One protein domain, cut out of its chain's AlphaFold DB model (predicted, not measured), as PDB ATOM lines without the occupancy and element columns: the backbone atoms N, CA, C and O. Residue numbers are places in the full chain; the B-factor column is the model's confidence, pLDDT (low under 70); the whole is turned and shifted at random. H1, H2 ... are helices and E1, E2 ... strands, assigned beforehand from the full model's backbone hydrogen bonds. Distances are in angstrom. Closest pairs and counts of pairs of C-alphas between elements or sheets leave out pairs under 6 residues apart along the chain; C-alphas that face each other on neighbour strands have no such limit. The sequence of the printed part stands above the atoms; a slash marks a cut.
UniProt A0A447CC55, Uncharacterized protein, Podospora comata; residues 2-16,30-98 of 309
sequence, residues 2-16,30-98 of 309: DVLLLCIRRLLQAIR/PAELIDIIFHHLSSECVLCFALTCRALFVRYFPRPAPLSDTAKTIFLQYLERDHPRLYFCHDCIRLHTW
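Overview. This is residues 2 to 16 and 30 to 98 of the 309 residues of an uncharacterized protein of Podospora comata (UniProt A0A447CC55). Along the longest axis stand, in a row, the strand hairpin E1 E2, H5, H3 and, at the far end, H2. H4 folds back beside H3, and H1 lies near H5 and E2. The printed part has 84 residues, with five named helices followed by two antiparallel strands, and is mostly helix. It is compact, with a radius of gyration of the C-alphas of 13.0 A and spans of 39 by 29 by 21 A.

Arrangement. H1, residues 2 to 16, is near H5, residues 69 to 82, with 6 pairs of C-alphas within 10 A. H2, residues 31 to 40, is close but not clearly touching H3, residues 43 to 51: the closest C-alphas, of Phe 38 and Val 46, are 6.1 A apart. H3 and H4, residues 54 to 60, form a helical hairpin and touch at a shallow tilt of 28 degrees, opposite ways; their closest C-alphas, of Ala 50 and Phe 57, are 4.5 A apart. H3 touches H5 the same way at 36 degrees, only just a steep tilt; the closest C-alphas, of Glu 44 and Phe 75, are 5.0 A apart. E1, residues 86 to 89, and E2, residues 94 to 97, form a hairpin, with N 87 and O 96 within hydrogen-bond range at 2.9 A. The closest C-alphas of H5 and E1, of Glu 80 and Tyr 87, are 5.1 A apart. In H1, H2, H3, H4 and H5 every O i to N i+4 pair is within hydrogen-bond range.

Along the chain. H1 begins at C-alpha 2, (-30.594, -27.743, -17.374), and is 20.3 A long. H2 measures 14.7 A, H3 12.7 A, H4 10.0 A, H5 20.1 A, E1 9.6 A and E2 10.0 A. E2 ends at C-alpha 97, (-17.503, -21.335, -10.604).

Size, cuts and confidence. The farthest C-alphas, of Pro 30 and Asp 91, are 41.8 A apart. Residues 17 to 29 are not printed, a gap of 25.7 A between C-alphas 16 and 30. Of the links printed whole, none is long. The pLDDT is under 70 at residues 2 to 16 and 62 to 65.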
ATOM      1  N   ASP A   2     -30.498 -29.131 -17.872       34.72
ATOM      2  CA  ASP A   2     -30.594 -27.743 -17.374       34.72
ATOM      3  C   ASP A   2     -29.268 -27.089 -16.963       34.72
ATOM      4  O   ASP A   2     -29.102 -25.880 -17.104       34.72
ATOM      5  N   VAL A   3     -28.276 -27.870 -16.526       39.16
ATOM      6  CA  VAL A   3     -26.962 -27.335 -16.111       39.16
ATOM      7  C   VAL A   3     -26.106 -26.916 -17.309       39.16
ATOM      8  O   VAL A   3     -25.405 -25.908 -17.236       39.16
ATOM      9  N   LEU A   4     -26.205 -27.638 -18.430       43.47
ATOM     10  CA  LEU A   4     -25.518 -27.293 -19.679       43.47
ATOM     11  C   LEU A   4     -26.083 -25.981 -20.241       43.47
ATOM     12  O   LEU A   4     -25.337 -25.059 -20.549       43.47
ATOM     13  N   LEU A   5     -27.414 -25.865 -20.266       43.38
ATOM     14  CA  LEU A   5     -28.134 -24.649 -20.643       43.38
ATOM     15  C   LEU A   5     -27.818 -23.467 -19.717       43.38
ATOM     16  O   LEU A   5     -27.687 -22.346 -20.202       43.38
ATOM     17  N   LEU A   6     -27.653 -23.691 -18.410       45.38
ATOM     18  CA  LEU A   6     -27.268 -22.643 -17.459       45.38
ATOM     19  C   LEU A   6     -25.816 -22.184 -17.653       45.38
ATOM     20  O   LEU A   6     -25.557 -20.981 -17.635       45.38
ATOM     21  N   CYS A   7     -24.883 -23.114 -17.883       47.09
ATOM     22  CA  CYS A   7     -23.487 -22.789 -18.183       47.09
ATOM     23  C   CYS A   7     -23.388 -22.011 -19.494       47.09
ATOM     24  O   CYS A   7     -22.762 -20.962 -19.527       47.09
ATOM     25  N   ILE A   8     -24.102 -22.448 -20.531       53.84
ATOM     26  CA  ILE A   8     -24.164 -21.770 -21.828       53.84
ATOM     27  C   ILE A   8     -24.833 -20.403 -21.710       53.84
ATOM     28  O   ILE A   8     -24.326 -19.437 -22.261       53.84
ATOM     29  N   ARG A   9     -25.922 -20.263 -20.945       52.91
ATOM     30  CA  ARG A   9     -26.540 -18.952 -20.681       52.91
ATOM     31  C   ARG A   9     -25.581 -18.009 -19.960       52.91
ATOM     32  O   ARG A   9     -25.526 -16.846 -20.336       52.91
ATOM     33  N   ARG A  10     -24.812 -18.489 -18.978       53.66
ATOM     34  CA  ARG A  10     -23.797 -17.685 -18.274       53.66
ATOM     35  C   ARG A  10     -22.604 -17.339 -19.164       53.66
ATOM     36  O   ARG A  10     -22.133 -16.211 -19.105       53.66
ATOM     37  N   LEU A  11     -22.172 -18.260 -20.021       53.44
ATOM     38  CA  LEU A  11     -21.095 -18.048 -20.989       53.44
ATOM     39  C   LEU A  11     -21.524 -17.034 -22.061       53.44
ATOM     40  O   LEU A  11     -20.814 -16.076 -22.338       53.44
ATOM     41  N   LEU A  12     -22.755 -17.150 -22.566       54.78
ATOM     42  CA  LEU A  12     -23.373 -16.170 -23.461       54.78
ATOM     43  C   LEU A  12     -23.622 -14.821 -22.772       54.78
ATOM     44  O   LEU A  12     -23.506 -13.789 -23.423       54.78
ATOM     45  N   GLN A  13     -23.954 -14.788 -21.478       56.91
ATOM     46  CA  GLN A  13     -24.063 -13.546 -20.697       56.91
ATOM     47  C   GLN A  13     -22.695 -12.888 -20.476       56.91
ATOM     48  O   GLN A  13     -22.602 -11.669 -20.573       56.91
ATOM     49  N   ALA A  14     -21.636 -13.674 -20.254       51.25
ATOM     50  CA  ALA A  14     -20.262 -13.183 -20.176       51.25
ATOM     51  C   ALA A  14     -19.790 -12.611 -21.524       51.25
ATOM     52  O   ALA A  14     -19.221 -11.525 -21.556       51.25
ATOM     53  N   ILE A  15     -20.126 -13.270 -22.641       50.66
ATOM     54  CA  ILE A  15     -19.892 -12.757 -24.004       50.66
ATOM     55  C   ILE A  15     -20.718 -11.484 -24.281       50.66
ATOM     56  O   ILE A  15     -20.267 -10.592 -24.993       50.66
ATOM     57  N   ARG A  16     -21.926 -11.364 -23.713       52.03
ATOM     58  CA  ARG A  16     -22.817 -10.196 -23.873       52.03
ATOM     59  C   ARG A  16     -22.481  -9.009 -22.958       52.03
ATOM     60  O   ARG A  16     -23.071  -7.949 -23.134       52.03
ATOM     61  N   PRO A  30     -18.703 -19.414 -47.004       90.62
ATOM     62  CA  PRO A  30     -19.944 -19.995 -47.497       90.62
ATOM     63  C   PRO A  30     -20.489 -21.046 -46.524       90.62
ATOM     64  O   PRO A  30     -19.729 -21.771 -45.874       90.62
ATOM     65  N   ALA A  31     -21.814 -21.117 -46.421       89.00
ATOM     66  CA  ALA A  31     -22.511 -22.013 -45.504       89.00
ATOM     67  C   ALA A  31     -22.141 -23.490 -45.726       89.00
ATOM     68  O   ALA A  31     -22.037 -24.249 -44.768       89.00
ATOM     69  N   GLU A  32     -21.894 -23.862 -46.978       93.06
ATOM     70  CA  GLU A  32     -21.543 -25.204 -47.430       93.06
ATOM     71  C   GLU A  32     -20.175 -25.631 -46.887       93.06
ATOM     72  O   GLU A  32     -20.013 -26.756 -46.422       93.06
ATOM     73  N   LEU A  33     -19.195 -24.718 -46.872       90.56
ATOM     74  CA  LEU A  33     -17.876 -25.000 -46.295       90.56
ATOM     75  C   LEU A  33     -17.955 -25.164 -44.778       90.56
ATOM     76  O   LEU A  33     -17.262 -26.008 -44.212       90.56
ATOM     77  N   ILE A  34     -18.808 -24.376 -44.119       88.94
ATOM     78  CA  ILE A  34     -19.057 -24.525 -42.685       88.94
ATOM     79  C   ILE A  34     -19.671 -25.905 -42.425       88.94
ATOM     80  O   ILE A  34     -19.164 -26.633 -41.577       88.94
ATOM     81  N   ASP A  35     -20.689 -26.310 -43.190       89.94
ATOM     82  CA  ASP A  35     -21.299 -27.634 -43.054       89.94
ATOM     83  C   ASP A  35     -20.281 -28.768 -43.266       89.94
ATOM     84  O   ASP A  35     -20.270 -29.709 -42.474       89.94
ATOM     85  N   ILE A  36     -19.382 -28.670 -44.256       93.06
ATOM     86  CA  ILE A  36     -18.300 -29.654 -44.457       93.06
ATOM     87  C   ILE A  36     -17.428 -29.764 -43.204       93.06
ATOM     88  O   ILE A  36     -17.185 -30.870 -42.725       93.06
ATOM     89  N   ILE A  37     -17.001 -28.634 -42.626       89.19
ATOM     90  CA  ILE A  37     -16.214 -28.634 -41.385       89.19
ATOM     91  C   ILE A  37     -16.985 -29.353 -40.273       89.19
ATOM     92  O   ILE A  37     -16.428 -30.240 -39.632       89.19
ATOM     93  N   PHE A  38     -18.269 -29.038 -40.075       89.38
ATOM     94  CA  PHE A  38     -19.095 -29.671 -39.039       89.38
ATOM     95  C   PHE A  38     -19.177 -31.193 -39.169       89.38
ATOM     96  O   PHE A  38     -19.116 -31.876 -38.151       89.38
ATOM     97  N   HIS A  39     -19.280 -31.727 -40.388       90.94
ATOM     98  CA  HIS A  39     -19.343 -33.176 -40.613       90.94
ATOM     99  C   HIS A  39     -18.032 -33.900 -40.267       90.94
ATOM    100  O   HIS A  39     -18.052 -35.106 -40.025       90.94
ATOM    101  N   HIS A  40     -16.909 -33.181 -40.214       92.50
ATOM    102  CA  HIS A  40     -15.602 -33.729 -39.846       92.50
ATOM    103  C   HIS A  40     -15.217 -33.493 -38.378       92.50
ATOM    104  O   HIS A  40     -14.196 -34.012 -37.926       92.50
ATOM    105  N   LEU A  41     -16.005 -32.724 -37.621       89.56
ATOM    106  CA  LEU A  41     -15.757 -32.477 -36.202       89.56
ATOM    107  C   LEU A  41     -16.416 -33.548 -35.327       89.56
ATOM    108  O   LEU A  41     -17.523 -34.011 -35.595       89.56
ATOM    109  N   SER A  42     -15.761 -33.897 -34.217       90.94
ATOM    110  CA  SER A  42     -16.387 -34.706 -33.170       90.94
ATOM    111  C   SER A  42     -17.521 -33.943 -32.474       90.94
ATOM    112  O   SER A  42     -17.584 -32.711 -32.517       90.94
ATOM    113  N   SER A  43     -18.421 -34.663 -31.800       91.62
ATOM    114  CA  SER A  43     -19.638 -34.088 -31.202       91.62
ATOM    115  C   SER A  43     -19.375 -32.935 -30.223       91.62
ATOM    116  O   SER A  43     -20.070 -31.921 -30.224       91.62
ATOM    117  N   GLU A  44     -18.327 -33.046 -29.417       91.75
ATOM    118  CA  GLU A  44     -17.876 -32.038 -28.469       91.75
ATOM    119  C   GLU A  44     -17.248 -30.827 -29.170       91.75
ATOM    120  O   GLU A  44     -17.482 -29.690 -28.759       91.75
ATOM    121  N   CYS A  45     -16.523 -31.046 -30.272       88.94
ATOM    122  CA  CYS A  45     -15.944 -29.972 -31.076       88.94
ATOM    123  C   CYS A  45     -17.026 -29.193 -31.832       88.94
ATOM    124  O   CYS A  45     -16.955 -27.968 -31.894       88.94
ATOM    125  N   VAL A  46     -18.056 -29.880 -32.337       90.75
ATOM    126  CA  VAL A  46     -19.265 -29.275 -32.923       90.75
ATOM    127  C   VAL A  46     -19.920 -28.312 -31.935       90.75
ATOM    128  O   VAL A  46     -20.259 -27.188 -32.304       90.75
ATOM    129  N   LEU A  47     -20.048 -28.704 -30.664       90.38
ATOM    130  CA  LEU A  47     -20.617 -27.837 -29.632       90.38
ATOM    131  C   LEU A  47     -19.713 -26.649 -29.297       90.38
ATOM    132  O   LEU A  47     -20.210 -25.527 -29.211       90.38
ATOM    133  N   CYS A  48     -18.403 -26.862 -29.142       90.06
ATOM    134  CA  CYS A  48     -17.454 -25.763 -28.940       90.06
ATOM    135  C   CYS A  48     -17.512 -24.763 -30.100       90.06
ATOM    136  O   CYS A  48     -17.615 -23.559 -29.875       90.06
ATOM    137  N   PHE A  49     -17.526 -25.257 -31.338       87.12
ATOM    138  CA  PHE A  49     -17.611 -24.428 -32.535       87.12
ATOM    139  C   PHE A  49     -18.944 -23.674 -32.604       87.12
ATOM    140  O   PHE A  49     -18.957 -22.465 -32.844       87.12
ATOM    141  N   ALA A  50     -20.063 -24.337 -32.297       89.81
ATOM    142  CA  ALA A  50     -21.380 -23.707 -32.227       89.81
ATOM    143  C   ALA A  50     -21.447 -22.579 -31.180       89.81
ATOM    144  O   ALA A  50     -22.166 -21.602 -31.377       89.81
ATOM    145  N   LEU A  51     -20.685 -22.670 -30.087       88.38
ATOM    146  CA  LEU A  51     -20.658 -21.653 -29.031       88.38
ATOM    147  C   LEU A  51     -19.848 -20.397 -29.377       88.38
ATOM    148  O   LEU A  51     -19.979 -19.392 -28.677       88.38
ATOM    149  N   THR A  52     -19.059 -20.408 -30.454       85.19
ATOM    150  CA  THR A  52     -18.206 -19.265 -30.825       85.19
ATOM    151  C   THR A  52     -18.998 -18.026 -31.250       85.19
ATOM    152  O   THR A  52     -18.542 -16.903 -31.034       85.19
ATOM    153  N   CYS A  53     -20.191 -18.183 -31.840       85.56
ATOM    154  CA  CYS A  53     -21.042 -17.051 -32.202       85.56
ATOM    155  C   CYS A  53     -22.537 -17.400 -32.234       85.56
ATOM    156  O   CYS A  53     -22.939 -18.553 -32.374       85.56
ATOM    157  N   ARG A  54     -23.395 -16.372 -32.164       85.81
ATOM    158  CA  ARG A  54     -24.859 -16.542 -32.153       85.81
ATOM    159  C   ARG A  54     -25.393 -17.245 -33.409       85.81
ATOM    160  O   ARG A  54     -26.336 -18.017 -33.288       85.81
ATOM    161  N   ALA A  55     -24.836 -16.966 -34.588       86.88
ATOM    162  CA  ALA A  55     -25.311 -17.554 -35.842       86.88
ATOM    163  C   ALA A  55     -25.059 -19.068 -35.880       86.88
ATOM    164  O   ALA A  55     -25.978 -19.838 -36.153       86.88
ATOM    165  N   LEU A  56     -23.844 -19.492 -35.519       86.88
ATOM    166  CA  LEU A  56     -23.494 -20.905 -35.406       86.88
ATOM    167  C   LEU A  56     -24.281 -21.590 -34.287       86.88
ATOM    168  O   LEU A  56     -24.791 -22.688 -34.484       86.88
ATOM    169  N   PHE A  57     -24.467 -20.917 -33.151       88.06
ATOM    170  CA  PHE A  57     -25.288 -21.436 -32.065       88.06
ATOM    171  C   PHE A  57     -26.714 -21.722 -32.541       88.06
ATOM    172  O   PHE A  57     -27.218 -22.823 -32.374       88.06
ATOM    173  N   VAL A  58     -27.371 -20.762 -33.194       86.75
ATOM    174  CA  VAL A  58     -28.743 -20.955 -33.684       86.75
ATOM    175  C   VAL A  58     -28.821 -22.051 -34.748       86.75
ATOM    176  O   VAL A  58     -29.804 -22.783 -34.773       86.75
ATOM    177  N   ARG A  59     -27.806 -22.192 -35.608       86.81
ATOM    178  CA  ARG A  59     -27.815 -23.181 -36.694       86.81
ATOM    179  C   ARG A  59     -27.521 -24.606 -36.218       86.81
ATOM    180  O   ARG A  59     -28.180 -25.532 -36.674       86.81
ATOM    181  N   TYR A  60     -26.574 -24.778 -35.298       83.81
ATOM    182  CA  TYR A  60     -26.025 -26.096 -34.954       83.81
ATOM    183  C   TYR A  60     -26.303 -26.539 -33.512       83.81
ATOM    184  O   TYR A  60     -26.209 -27.725 -33.214       83.81
ATOM    185  N   PHE A  61     -26.692 -25.631 -32.610       82.06
ATOM    186  CA  PHE A  61     -27.010 -25.971 -31.221       82.06
ATOM    187  C   PHE A  61     -28.449 -26.456 -30.931       82.06
ATOM    188  O   PHE A  61     -28.603 -27.200 -29.967       82.06
ATOM    189  N   PRO A  62     -29.534 -26.104 -31.662       64.06
ATOM    190  CA  PRO A  62     -30.902 -26.417 -31.214       64.06
ATOM    191  C   PRO A  62     -31.284 -27.906 -31.285       64.06
ATOM    192  O   PRO A  62     -32.398 -28.266 -30.913       64.06
ATOM    193  N   ARG A  63     -30.380 -28.780 -31.735       68.00
ATOM    194  CA  ARG A  63     -30.546 -30.239 -31.729       68.00
ATOM    195  C   ARG A  63     -29.279 -30.896 -31.183       68.00
ATOM    196  O   ARG A  63     -28.573 -31.541 -31.956       68.00
ATOM    197  N   PRO A  64     -28.925 -30.712 -29.899       61.84
ATOM    198  CA  PRO A  64     -27.766 -31.408 -29.383       61.84
ATOM    199  C   PRO A  64     -28.107 -32.897 -29.418       61.84
ATOM    200  O   PRO A  64     -28.987 -33.355 -28.687       61.84
ATOM    201  N   ALA A  65     -27.439 -33.644 -30.297       66.38
ATOM    202  CA  ALA A  65     -27.377 -35.085 -30.141       66.38
ATOM    203  C   ALA A  65     -26.938 -35.351 -28.690       66.38
ATOM    204  O   ALA A  65     -26.068 -34.627 -28.186       66.38
ATOM    205  N   PRO A  66     -27.567 -36.300 -27.980       83.62
ATOM    206  CA  PRO A  66     -27.153 -36.617 -26.625       83.62
ATOM    207  C   PRO A  66     -25.664 -36.967 -26.657       83.62
ATOM    208  O   PRO A  66     -25.257 -37.928 -27.308       83.62
ATOM    209  N   LEU A  67     -24.842 -36.141 -26.008       88.56
ATOM    210  CA  LEU A  67     -23.427 -36.444 -25.855       88.56
ATOM    211  C   LEU A  67     -23.302 -37.716 -25.024       88.56
ATOM    212  O   LEU A  67     -23.981 -37.854 -24.004       88.56
ATOM    213  N   SER A  68     -22.383 -38.596 -25.415       92.94
ATOM    214  CA  SER A  68     -21.902 -39.632 -24.505       92.94
ATOM    215  C   SER A  68     -21.270 -38.985 -23.266       92.94
ATOM    216  O   SER A  68     -20.807 -37.841 -23.319       92.94
ATOM    217  N   ASP A  69     -21.210 -39.705 -22.146       92.38
ATOM    218  CA  ASP A  69     -20.600 -39.174 -20.918       92.38
ATOM    219  C   ASP A  69     -19.124 -38.789 -21.119       92.38
ATOM    220  O   ASP A  69     -18.657 -37.777 -20.583       92.38
ATOM    221  N   THR A  70     -18.411 -39.529 -21.973       93.56
ATOM    222  CA  THR A  70     -17.042 -39.207 -22.393       93.56
ATOM    223  C   THR A  70     -16.991 -37.896 -23.175       93.56
ATOM    224  O   THR A  70     -16.240 -36.994 -22.803       93.56
ATOM    225  N   ALA A  71     -17.820 -37.741 -24.214       93.06
ATOM    226  CA  ALA A  71     -17.855 -36.519 -25.021       93.06
ATOM    227  C   ALA A  71     -18.272 -35.301 -24.184       93.06
ATOM    228  O   ALA A  71     -17.694 -34.223 -24.301       93.06
ATOM    229  N   LYS A  72     -19.224 -35.481 -23.265       93.44
ATOM    230  CA  LYS A  72     -19.637 -34.457 -22.304       93.44
ATOM    231  C   LYS A  72     -18.491 -34.039 -21.387       93.44
ATOM    232  O   LYS A  72     -18.320 -32.848 -21.147       93.44
ATOM    233  N   THR A  73     -17.707 -34.987 -20.883       94.12
ATOM    234  CA  THR A  73     -16.540 -34.699 -20.039       94.12
ATOM    235  C   THR A  73     -15.501 -33.877 -20.798       94.12
ATOM    236  O   THR A  73     -15.088 -32.825 -20.313       94.12
ATOM    237  N   ILE A  74     -15.151 -34.295 -22.019       93.75
ATOM    238  CA  ILE A  74     -14.203 -33.572 -22.882       93.75
ATOM    239  C   ILE A  74     -14.723 -32.161 -23.189       93.75
ATOM    240  O   ILE A  74     -13.997 -31.179 -23.035       93.75
ATOM    241  N   PHE A  75     -16.002 -32.040 -23.548       94.19
ATOM    242  CA  PHE A  75     -16.649 -30.756 -23.805       94.19
ATOM    243  C   PHE A  75     -16.562 -29.805 -22.601       94.19
ATOM    244  O   PHE A  75     -16.198 -28.639 -22.748       94.19
ATOM    245  N   LEU A  76     -16.863 -30.290 -21.392       94.69
ATOM    246  CA  LEU A  76     -16.776 -29.472 -20.181       94.69
ATOM    247  C   LEU A  76     -15.324 -29.072 -19.870       94.69
ATOM    248  O   LEU A  76     -15.098 -27.938 -19.459       94.69
ATOM    249  N   GLN A  77     -14.343 -29.937 -20.125       94.06
ATOM    250  CA  GLN A  77     -12.923 -29.590 -19.981       94.06
ATOM    251  C   GLN A  77     -12.471 -28.517 -20.990       94.06
ATOM    252  O   GLN A  77     -11.669 -27.652 -20.638       94.06
ATOM    253  N   TYR A  78     -13.003 -28.510 -22.220       93.50
ATOM    254  CA  TYR A  78     -12.758 -27.409 -23.159       93.50
ATOM    255  C   TYR A  78     -13.309 -26.081 -22.634       93.50
ATOM    256  O   TYR A  78     -12.607 -25.074 -22.656       93.50
ATOM    257  N   LEU A  79     -14.524 -26.084 -22.085       94.06
ATOM    258  CA  LEU A  79     -15.111 -24.882 -21.490       94.06
ATOM    259  C   LEU A  79     -14.359 -24.393 -20.243       94.06
ATOM    260  O   LEU A  79     -14.267 -23.188 -20.027       94.06
ATOM    261  N   GLU A  80     -13.834 -25.301 -19.419       94.88
ATOM    262  CA  GLU A  80     -12.958 -24.960 -18.288       94.88
ATOM    263  C   GLU A  80     -11.685 -24.244 -18.755       94.88
ATOM    264  O   GLU A  80     -11.316 -23.230 -18.167       94.88
ATOM    265  N   ARG A  81     -11.044 -24.737 -19.822       93.38
ATOM    266  CA  ARG A  81      -9.845 -24.117 -20.408       93.38
ATOM    267  C   ARG A  81     -10.109 -22.719 -20.963       93.38
ATOM    268  O   ARG A  81      -9.224 -21.872 -20.923       93.38
ATOM    269  N   ASP A  82     -11.286 -22.503 -21.539       92.56
ATOM    270  CA  ASP A  82     -11.590 -21.257 -22.242       92.56
ATOM    271  C   ASP A  82     -12.219 -20.203 -21.309       92.56
ATOM    272  O   ASP A  82     -12.268 -19.018 -21.650       92.56
ATOM    273  N   HIS A  83     -12.701 -20.602 -20.123       93.00
ATOM    274  CA  HIS A  83     -13.397 -19.715 -19.197       93.00
ATOM    275  C   HIS A  83     -12.716 -19.647 -17.814       93.00
ATOM    276  O   HIS A  83     -13.010 -20.464 -16.936       93.00
ATOM    277  N   PRO A  84     -11.958 -18.569 -17.517       92.38
ATOM    278  CA  PRO A  84     -11.087 -18.483 -16.341       92.38
ATOM    279  C   PRO A  84     -11.744 -18.688 -14.980       92.38
ATOM    280  O   PRO A  84     -11.098 -19.085 -14.022       92.38
ATOM    281  N   ARG A  85     -13.041 -18.410 -14.863       91.75
ATOM    282  CA  ARG A  85     -13.788 -18.553 -13.603       91.75
ATOM    283  C   ARG A  85     -14.404 -19.930 -13.392       91.75
ATOM    284  O   ARG A  85     -15.084 -20.116 -12.386       91.75
ATOM    285  N   LEU A  86     -14.254 -20.853 -14.336       94.25
ATOM    286  CA  LEU A  86     -14.857 -22.174 -14.261       94.25
ATOM    287  C   LEU A  86     -13.799 -23.244 -14.000       94.25
ATOM    288  O   LEU A  86     -12.657 -23.119 -14.425       94.25
ATOM    289  N   TYR A  87     -14.200 -24.298 -13.299       94.56
ATOM    290  CA  TYR A  87     -13.452 -25.546 -13.221       94.56
ATOM    291  C   TYR A  87     -14.400 -26.727 -13.406       94.56
ATOM    292  O   TYR A  87     -15.587 -26.649 -13.070       94.56
ATOM    293  N   PHE A  88     -13.886 -27.815 -13.962       94.75
ATOM    294  CA  PHE A  88     -14.629 -29.047 -14.156       94.75
ATOM    295  C   PHE A  88     -14.511 -29.934 -12.912       94.75
ATOM    296  O   PHE A  88     -13.414 -30.276 -12.471       94.75
ATOM    297  N   CYS A  89     -15.655 -30.309 -12.337       93.06
ATOM    298  CA  CYS A  89     -15.732 -31.250 -11.227       93.06
ATOM    299  C   CYS A  89     -16.041 -32.650 -11.761       93.06
ATOM    300  O   CYS A  89     -17.110 -32.873 -12.337       93.06
ATOM    301  N   HIS A  90     -15.120 -33.586 -11.528       91.19
ATOM    302  CA  HIS A  90     -15.277 -34.981 -11.931       91.19
ATOM    303  C   HIS A  90     -16.365 -35.705 -11.132       91.19
ATOM    304  O   HIS A  90     -17.092 -36.501 -11.716       91.19
ATOM    305  N   ASP A  91     -16.543 -35.374  -9.849       88.94
ATOM    306  CA  ASP A  91     -17.486 -36.082  -8.969       88.94
ATOM    307  C   ASP A  91     -18.943 -35.912  -9.417       88.94
ATOM    308  O   ASP A  91     -19.741 -36.843  -9.357       88.94
ATOM    309  N   CYS A  92     -19.308 -34.720  -9.898       92.06
ATOM    310  CA  CYS A  92     -20.673 -34.431 -10.344       92.06
ATOM    311  C   CYS A  92     -20.805 -34.184 -11.854       92.06
ATOM    312  O   CYS A  92     -21.913 -33.909 -12.322       92.06
ATOM    313  N   ILE A  93     -19.700 -34.239 -12.608       92.12
ATOM    314  CA  ILE A  93     -19.632 -34.032 -14.065       92.12
ATOM    315  C   ILE A  93     -20.278 -32.691 -14.471       92.12
ATOM    316  O   ILE A  93     -21.194 -32.617 -15.301       92.12
ATOM    317  N   ARG A  94     -19.846 -31.603 -13.818       94.19
ATOM    318  CA  ARG A  94     -20.367 -30.236 -14.020       94.19
ATOM    319  C   ARG A  94     -19.253 -29.199 -13.973       94.19
ATOM    320  O   ARG A  94     -18.214 -29.414 -13.356       94.19
ATOM    321  N   LEU A  95     -19.511 -28.050 -14.596       94.06
ATOM    322  CA  LEU A  95     -18.696 -26.853 -14.420       94.06
ATOM    323  C   LEU A  95     -19.165 -26.088 -13.192       94.06
ATOM    324  O   LEU A  95     -20.346 -25.763 -13.053       94.06
ATOM    325  N   HIS A  96     -18.216 -25.764 -12.332       92.62
ATOM    326  CA  HIS A  96     -18.425 -24.943 -11.158       92.62
ATOM    327  C   HIS A  96     -17.697 -23.629 -11.331       92.62
ATOM    328  O   HIS A  96     -16.637 -23.564 -11.946       92.62
ATOM    329  N   THR A  97     -18.266 -22.566 -10.775       92.12
ATOM    330  CA  THR A  97     -17.503 -21.335 -10.604       92.12
ATOM    331  C   THR A  97     -16.550 -21.548  -9.445       92.12
ATOM    332  O   THR A  97     -17.019 -21.807  -8.337       92.12
ATOM    333  N   TRP A  98     -15.245 -21.441  -9.677       87.44
ATOM    334  CA  TRP A  98     -14.328 -21.449  -8.547       87.44
ATOM    335  C   TRP A  98     -14.431 -20.107  -7.822       87.44
ATOM    336  O   TRP A  98     -14.473 -19.034  -8.432       87.44
TER     337      TRP A  98